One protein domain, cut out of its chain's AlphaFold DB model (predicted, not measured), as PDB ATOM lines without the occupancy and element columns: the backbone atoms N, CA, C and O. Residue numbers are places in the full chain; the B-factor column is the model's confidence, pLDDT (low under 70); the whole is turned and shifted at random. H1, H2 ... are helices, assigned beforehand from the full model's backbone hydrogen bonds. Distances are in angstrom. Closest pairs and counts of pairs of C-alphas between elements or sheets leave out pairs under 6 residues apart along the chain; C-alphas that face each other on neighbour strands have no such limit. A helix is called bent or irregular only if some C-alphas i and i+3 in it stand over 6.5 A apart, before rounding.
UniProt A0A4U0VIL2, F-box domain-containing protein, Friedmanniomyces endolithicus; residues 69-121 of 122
ATOM      1  N   LEU A  69     155.668 207.780  94.420       82.38
ATOM      2  CA  LEU A  69     156.592 207.127  95.347       82.38
ATOM      3  C   LEU A  69     156.348 205.616  95.477       82.38
ATOM      4  O   LEU A  69     157.287 204.872  95.745       82.38
ATOM      5  N   LYS A  70     155.108 205.161  95.269       85.56
ATOM      6  CA  LYS A  70     154.704 203.759  95.387       85.56
ATOM      7  C   LYS A  70     155.513 202.827  94.487       85.56
ATOM      8  O   LYS A  70     155.807 201.707  94.887       85.56
ATOM      9  N   SER A  71     155.956 203.296  93.318       86.69
ATOM     10  CA  SER A  71     156.818 202.506  92.426       86.69
ATOM     11  C   SER A  71     158.169 202.143  93.061       86.69
ATOM     12  O   SER A  71     158.781 201.148  92.684       86.69
ATOM     13  N   ALA A  72     158.617 202.898  94.069       87.25
ATOM     14  CA  ALA A  72     159.839 202.628  94.823       87.25
ATOM     15  C   ALA A  72     159.639 201.654  96.008       87.25
ATOM     16  O   ALA A  72     160.593 201.388  96.740       87.25
ATOM     17  N   CYS A  73     158.436 201.096  96.205       88.88
ATOM     18  CA  CYS A  73     158.156 200.075  97.228       88.88
ATOM     19  C   CYS A  73     158.621 198.654  96.838       88.88
ATOM     20  O   CYS A  73     158.354 197.698  97.565       88.88
ATOM     21  N   GLY A  74     159.300 198.479  95.698       90.31
ATOM     22  CA  GLY A  74     159.727 197.159  95.223       90.31
ATOM     23  C   GLY A  74     158.527 196.258  94.921       90.31
ATOM     24  O   GLY A  74     157.575 196.695  94.281       90.31
ATOM     25  N   LEU A  75     158.541 195.011  95.405       90.94
ATOM     26  CA  LEU A  75     157.436 194.058  95.204       90.94
ATOM     27  C   LEU A  75     156.097 194.567  95.766       90.94
ATOM     28  O   LEU A  75     155.045 194.321  95.173       90.94
ATOM     29  N   PHE A  76     156.134 195.350  96.848       91.12
ATOM     30  CA  PHE A  76     154.942 195.949  97.455       91.12
ATOM     31  C   PHE A  76     154.301 197.040  96.587       91.12
ATOM     32  O   PHE A  76     153.167 197.422  96.846       91.12
ATOM     33  N   ALA A  77     154.969 197.512  95.527       91.25
ATOM     34  CA  ALA A  77     154.363 198.444  94.574       91.25
ATOM     35  C   ALA A  77     153.143 197.839  93.851       91.25
ATOM     36  O   ALA A  77     152.256 198.579  93.429       91.25
ATOM     37  N   SER A  78     153.095 196.506  93.727       92.19
ATOM     38  CA  SER A  78     151.968 195.770  93.133       92.19
ATOM     39  C   SER A  78     150.745 195.671  94.050       92.19
ATOM     40  O   SER A  78     149.648 195.376  93.581       92.19
ATOM     41  N   VAL A  79     150.924 195.926  95.348       92.19
ATOM     42  CA  VAL A  79     149.879 195.794  96.364       92.19
ATOM     43  C   VAL A  79     149.123 197.127  96.487       92.19
ATOM     44  O   VAL A  79     149.767 198.173  96.575       92.19
ATOM     45  N   PRO A  80     147.775 197.146  96.485       91.50
ATOM     46  CA  PRO A  80     146.972 198.332  96.810       91.50
ATOM     47  C   PRO A  80     147.386 198.980  98.143       91.50
ATOM     48  O   PRO A  80     147.855 198.287  99.044       91.50
ATOM     49  N   ASP A  81     147.261 200.306  98.260       89.56
ATOM     50  CA  ASP A  81     147.764 201.027  99.448       89.56
ATOM     51  C   ASP A  81     147.010 200.592 100.710       89.56
ATOM     52  O   ASP A  81     147.606 200.447 101.773       89.56
ATOM     53  N   GLU A  82     145.725 200.288 100.565       91.56
ATOM     54  CA  GLU A  82     144.830 199.827 101.622       91.56
ATOM     55  C   GLU A  82     145.284 198.469 102.171       91.56
ATOM     56  O   GLU A  82     145.347 198.265 103.382       91.56
ATOM     57  N   LEU A  83     145.673 197.548 101.279       93.75
ATOM     58  CA  LEU A  83     146.185 196.234 101.675       93.75
ATOM     59  C   LEU A  83     147.579 196.331 102.299       93.75
ATOM     60  O   LEU A  83     147.908 195.555 103.195       93.75
ATOM     61  N   LEU A  84     148.398 197.284 101.845       92.62
ATOM     62  CA  LEU A  84     149.700 197.538 102.450       92.62
ATOM     63  C   LEU A  84     149.546 198.089 103.873       92.62
ATOM     64  O   LEU A  84     150.270 197.655 104.761       92.62
ATOM     65  N   VAL A  85     148.598 199.000 104.105       91.81
ATOM     66  CA  VAL A  85     148.297 199.521 105.449       91.81
ATOM     67  C   VAL A  85     147.775 198.409 106.359       91.81
ATOM     68  O   VAL A  85     148.308 198.248 107.451       91.81
ATOM     69  N   LEU A  86     146.848 197.571 105.885       93.00
ATOM     70  CA  LEU A  86     146.347 196.426 106.655       93.00
ATOM     71  C   LEU A  86     147.465 195.437 107.034       93.00
ATOM     72  O   LEU A  86     147.502 194.918 108.147       93.00
ATOM     73  N   LEU A  87     148.415 195.188 106.125       93.38
ATOM     74  CA  LEU A  87     149.598 194.377 106.428       93.38
ATOM     75  C   LEU A  87     150.451 195.013 107.535       93.38
ATOM     76  O   LEU A  87     150.979 194.301 108.387       93.38
ATOM     77  N   LEU A  88     150.607 196.338 107.511       94.31
ATOM     78  CA  LEU A  88     151.377 197.078 108.510       94.31
ATOM     79  C   LEU A  88     150.699 197.087 109.883       94.31
ATOM     80  O   LEU A  88     151.402 197.022 110.884       94.31
ATOM     81  N   GLU A  89     149.369 197.118 109.944       93.50
ATOM     82  CA  GLU A  89     148.605 197.037 111.200       93.50
ATOM     83  C   GLU A  89     148.855 195.729 111.961       93.50
ATOM     84  O   GLU A  89     148.824 195.706 113.188       93.50
ATOM     85  N   ALA A  90     149.158 194.640 111.249       92.69
ATOM     86  CA  ALA A  90     149.484 193.356 111.864       92.69
ATOM     87  C   ALA A  90     150.892 193.311 112.498       92.69
ATOM     88  O   ALA A  90     151.235 192.329 113.162       92.69
ATOM     89  N   LEU A  91     151.732 194.329 112.281       94.12
ATOM     90  CA  LEU A  91     153.110 194.373 112.770       94.12
ATOM     91  C   LEU A  91     153.226 195.174 114.072       94.12
ATOM     92  O   LEU A  91     152.665 196.255 114.229       94.12
ATOM     93  N   GLY A  92     154.063 194.688 114.992       94.44
ATOM     94  CA  GLY A  92     154.427 195.444 116.191       94.44
ATOM     95  C   GLY A  92     155.385 196.603 115.888       94.44
ATOM     96  O   GLY A  92     156.088 196.610 114.877       94.44
ATOM     97  N   ALA A  93     155.502 197.557 116.820       94.38
ATOM     98  CA  ALA A  93     156.315 198.771 116.656       94.38
ATOM     99  C   ALA A  93     157.758 198.509 116.178       94.38
ATOM    100  O   ALA A  93     158.274 199.211 115.306       94.38
ATOM    101  N   ARG A  94     158.427 197.482 116.721       95.38
ATOM    102  CA  ARG A  94     159.808 197.136 116.339       95.38
ATOM    103  C   ARG A  94     159.905 196.662 114.889       95.38
ATOM    104  O   ARG A  94     160.863 197.015 114.200       95.38
ATOM    105  N   ASP A  95     158.938 195.872 114.445       95.31
ATOM    106  CA  ASP A  95     158.917 195.331 113.089       95.31
ATOM    107  C   ASP A  95     158.486 196.398 112.087       95.31
ATOM    108  O   ASP A  95     159.092 196.490 111.022       95.31
ATOM    109  N   LEU A  96     157.583 197.304 112.478       95.06
ATOM    110  CA  LEU A  96     157.247 198.510 111.718       95.06
ATOM    111  C   LEU A  96     158.493 199.361 111.428       95.06
ATOM    112  O   LEU A  96     158.737 199.750 110.287       95.06
ATOM    113  N   LEU A  97     159.330 199.606 112.444       94.88
ATOM    114  CA  LEU A  97     160.570 200.372 112.283       94.88
ATOM    115  C   LEU A  97     161.568 199.673 111.357       94.88
ATOM    116  O   LEU A  97     162.183 200.323 110.511       94.88
ATOM    117  N   ARG A  98     161.731 198.353 111.497       95.69
ATOM    118  CA  ARG A  98     162.616 197.555 110.633       95.69
ATOM    119  C   ARG A  98     162.123 197.533 109.192       95.69
ATOM    120  O   ARG A  98     162.919 197.704 108.272       95.69
ATOM    121  N   PHE A  99     160.820 197.374 109.002       93.88
ATOM    122  CA  PHE A  99     160.186 197.368 107.694       93.88
ATOM    123  C   PHE A  99     160.316 198.734 107.012       93.88
ATOM    124  O   PHE A  99     160.777 198.820 105.874       93.88
ATOM    125  N   GLY A 100     160.035 199.818 107.735       93.31
ATOM    126  CA  GLY A 100     160.203 201.188 107.252       93.31
ATOM    127  C   GLY A 100     161.663 201.581 107.006       93.31
ATOM    128  O   GLY A 100     161.926 202.481 106.216       93.31
ATOM    129  N   ALA A 101     162.634 200.915 107.633       93.50
ATOM    130  CA  ALA A 101     164.055 201.138 107.362       93.50
ATOM    131  C   ALA A 101     164.533 200.512 106.036       93.50
ATOM    132  O   ALA A 101     165.613 200.861 105.563       93.50
ATOM    133  N   SER A 102     163.746 199.620 105.419       92.69
ATOM    134  CA  SER A 102     164.139 198.930 104.181       92.69
ATOM    135  C   SER A 102     164.137 199.842 102.949       92.69
ATOM    136  O   SER A 102     165.014 199.725 102.093       92.69
ATOM    137  N   CYS A 103     163.193 200.786 102.851       90.12
ATOM    138  CA  CYS A 103     163.190 201.793 101.793       90.12
ATOM    139  C   CYS A 103     162.421 203.061 102.189       90.12
ATOM    140  O   CYS A 103     161.577 203.057 103.082       90.12
ATOM    141  N   ARG A 104     162.681 204.172 101.484       87.62
ATOM    142  CA  ARG A 104     162.054 205.480 101.773       87.62
ATOM    143  C   ARG A 104     160.543 205.492 101.557       87.62
ATOM    144  O   ARG A 104     159.845 206.239 102.235       87.62
ATOM    145  N   ALA A 105     160.058 204.703 100.601       88.81
ATOM    146  CA  ALA A 105     158.639 204.618 100.302       88.81
ATOM    147  C   ALA A 105     157.891 203.918 101.442       88.81
ATOM    148  O   ALA A 105     156.973 204.497 102.018       88.81
ATOM    149  N   LEU A 106     158.376 202.749 101.865       91.06
ATOM    150  CA  LEU A 106     157.843 202.028 103.020       91.06
ATOM    151  C   LEU A 106     158.022 202.822 104.317       91.06
ATOM    152  O   LEU A 106     157.104 202.855 105.129       91.06
ATOM    153  N   HIS A 107     159.129 203.559 104.479       91.94
ATOM    154  CA  HIS A 107     159.292 204.482 105.604       91.94
ATOM    155  C   HIS A 107     158.120 205.465 105.712       91.94
ATOM    156  O   HIS A 107     157.624 205.708 106.808       91.94
ATOM    157  N   ALA A 108     157.655 206.015 104.586       89.88
ATOM    158  CA  ALA A 108     156.524 206.936 104.573       89.88
ATOM    159  C   ALA A 108     155.214 206.250 104.991       89.88
ATOM    160  O   ALA A 108     154.488 206.811 105.808       89.88
ATOM    161  N   PHE A 109     154.948 205.026 104.523       90.00
ATOM    162  CA  PHE A 109     153.774 204.252 104.953       90.00
ATOM    163  C   PHE A 109     153.799 203.952 106.456       90.00
ATOM    164  O   PHE A 109     152.802 204.154 107.143       90.00
ATOM    165  N   THR A 110     154.959 203.575 107.004       93.56
ATOM    166  CA  THR A 110     155.105 203.304 108.447       93.56
ATOM    167  C   THR A 110     154.964 204.546 109.324       93.56
ATOM    168  O   THR A 110     154.881 204.418 110.537       93.56
ATOM    169  N   ARG A 111     154.949 205.755 108.749       89.69
ATOM    170  CA  ARG A 111     154.724 207.014 109.474       89.69
ATOM    171  C   ARG A 111     153.247 207.407 109.551       89.69
ATOM    172  O   ARG A 111     152.969 208.474 110.090       89.69
ATOM    173  N   ASN A 112     152.323 206.585 109.042       89.75
ATOM    174  CA  ASN A 112     150.892 206.817 109.227       89.75
ATOM    175  C   ASN A 112     150.556 206.822 110.727       89.75
ATOM    176  O   ASN A 112     150.808 205.838 111.419       89.75
ATOM    177  N   GLU A 113     150.005 207.933 111.223       90.25
ATOM    178  CA  GLU A 113     149.667 208.102 112.637       90.25
ATOM    179  C   GLU A 113     148.664 207.059 113.134       90.25
ATOM    180  O   GLU A 113     148.764 206.651 114.287       90.25
ATOM    181  N   GLU A 114     147.742 206.595 112.291       90.00
ATOM    182  CA  GLU A 114     146.730 205.604 112.676       90.00
ATOM    183  C   GLU A 114     147.367 204.290 113.147       90.00
ATOM    184  O   GLU A 114     146.955 203.760 114.176       90.00
ATOM    185  N   LEU A 115     148.454 203.845 112.495       91.06
ATOM    186  CA  LEU A 115     149.223 202.657 112.901       91.06
ATOM    187  C   LEU A 115     149.767 202.801 114.326       91.06
ATOM    188  O   LEU A 115     149.691 201.886 115.142       91.06
ATOM    189  N   TRP A 116     150.327 203.970 114.637       93.06
ATOM    190  CA  TRP A 116     150.914 204.230 115.949       93.06
ATOM    191  C   TRP A 116     149.843 204.435 117.014       93.06
ATOM    192  O   TRP A 116     150.036 204.014 118.150       93.06
ATOM    193  N   ARG A 117     148.703 205.038 116.666       92.00
ATOM    194  CA  ARG A 117     147.576 205.158 117.595       92.00
ATOM    195  C   ARG A 117     147.027 203.779 117.953       92.00
ATOM    196  O   ARG A 117     146.904 203.507 119.135       92.00
ATOM    197  N   ALA A 118     146.825 202.894 116.976       89.25
ATOM    198  CA  ALA A 118     146.353 201.529 117.220       89.25
ATOM    199  C   ALA A 118     147.288 200.709 118.132       89.25
ATOM    200  O   ALA A 118     146.830 199.840 118.865       89.25
ATOM    201  N   LEU A 119     148.598 200.985 118.106       88.81
ATOM    202  CA  LEU A 119     149.580 200.288 118.942       88.81
ATOM    203  C   LEU A 119     149.682 200.816 120.382       88.81
ATOM    204  O   LEU A 119     150.141 200.081 121.254       88.81
ATOM    205  N   PHE A 120     149.352 202.090 120.622       88.50
ATOM    206  CA  PHE A 120     149.707 202.782 121.872       88.50
ATOM    207  C   PHE A 120     148.555 203.521 122.556       88.50
ATOM    208  O   PHE A 120     148.736 204.000 123.674       88.50
ATOM    209  N   ILE A 121     147.406 203.653 121.899       84.56
ATOM    210  CA  ILE A 121     146.224 204.325 122.430       84.56
ATOM    211  C   ILE A 121     145.103 203.288 122.465       84.56
ATOM    212  O   ILE A 121     144.579 202.908 121.419       84.56
TER     213      ILE A 121
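This is residues 69 to 121 of the 122 residues of the protein "F-box domain-containing protein" of Friedmanniomyces endolithicus (UniProt A0A4U0VIL2). Five short helices make a small elongated body, with H1 lying across one end and H5 forming the other end. Between these ends H2 and H3 run opposite ways on two sides, while H4 lies crosswise to both H1 and H2 and meets H3 at a corner; it is no bundle of helices side by side. The printed part has 53 residues with five named helices, H1 to H5 in order along the chain, and no named strand; the class is all helix. It is compact, with a radius of gyration of the C-alphas of 10.4 A, and its C-alphas span 32 by 20 by 15 A along the three main axes.

H1, the longest helix by residues, is residues 69 to 78 and measures 12.5 A from first to last C-alpha; it begins with C-alpha 69 at (156.592, 207.127, 95.347). H1 is irregular, with C-alphas 72 and 75 standing 8.9 A apart, and its line is a rough one. H2 is residues 81 to 89, 12.4 A from its first to its last C-alpha. H3 is residues 93 to 100, 10.5 A long, and begins with C-alpha 93 at (156.315, 198.771, 116.656). H4 is residues 104 to 109, 9.0 A long. H5 is residues 113 to 120, 10.7 A long, and ends with C-alpha 120 at (149.707, 202.782, 121.872).

H1 touches H4, with the C-alphas of Cys 73 and Ala 105 the closest at 5.5 A, and their lines are about perpendicular at 79 degrees. H1 and H2 are close but not clearly touching; their closest C-alphas, of Phe 76 and Leu 84, are 7.4 A apart, and their lines are only just about perpendicular at 73 degrees. H1 is apart from H3 and from H5. H4 and H3 touch only at the corner by their link, where the C-alphas of Gly 100 and His 107 are the closest at 3.8 A; these helices run opposite ways at a steep tilt of 43 degrees. H4 and H2 are close but not clearly touching, with the C-alphas of Val 85 and Phe 109 the closest at 7.3 A, and stand about perpendicular at 79 degrees. H2 and H3 are close but not clearly touching, the closest C-alphas being those of Leu 88 and Leu 96 at 6.8 A; they run opposite ways at 36 degrees, only just a steep tilt. H2 and H5 only just touch, with 3 pairs of C-alphas within 8 A. The closest of these are the C-alphas of Glu 89 and Leu 115, 5.9 A apart, and the two helices run the same way at a shallow tilt of 18 degrees. H3 and H5 are close but not clearly touching; the C-alphas of Ala 93 and Leu 119 are the closest at 7.3 A, and the helices run opposite ways at a shallow tilt of 29 degrees. H4 and H5 are apart, though they follow each other in the chain. In H2, H3, H4 and H5 every O i to N i+4 pair is within hydrogen-bond range. In H1 0 of 6 such pairs are within range, beside 5 of 7 pairs of O i and N i+3.

The two C-alphas farthest apart are those of Ser 71 and Ile 121, at 31.9 A, and the first and last printed C-alphas, of Leu 69 and Ile 121, are 29.1 A apart. The printed part has no cut. The links H1 to H2, H2 to H3, H3 to H4 and H4 to H5 are tight, and there is no long link. The mean pLDDT of the printed part of this model is 91.3, and no printed residue is under 70.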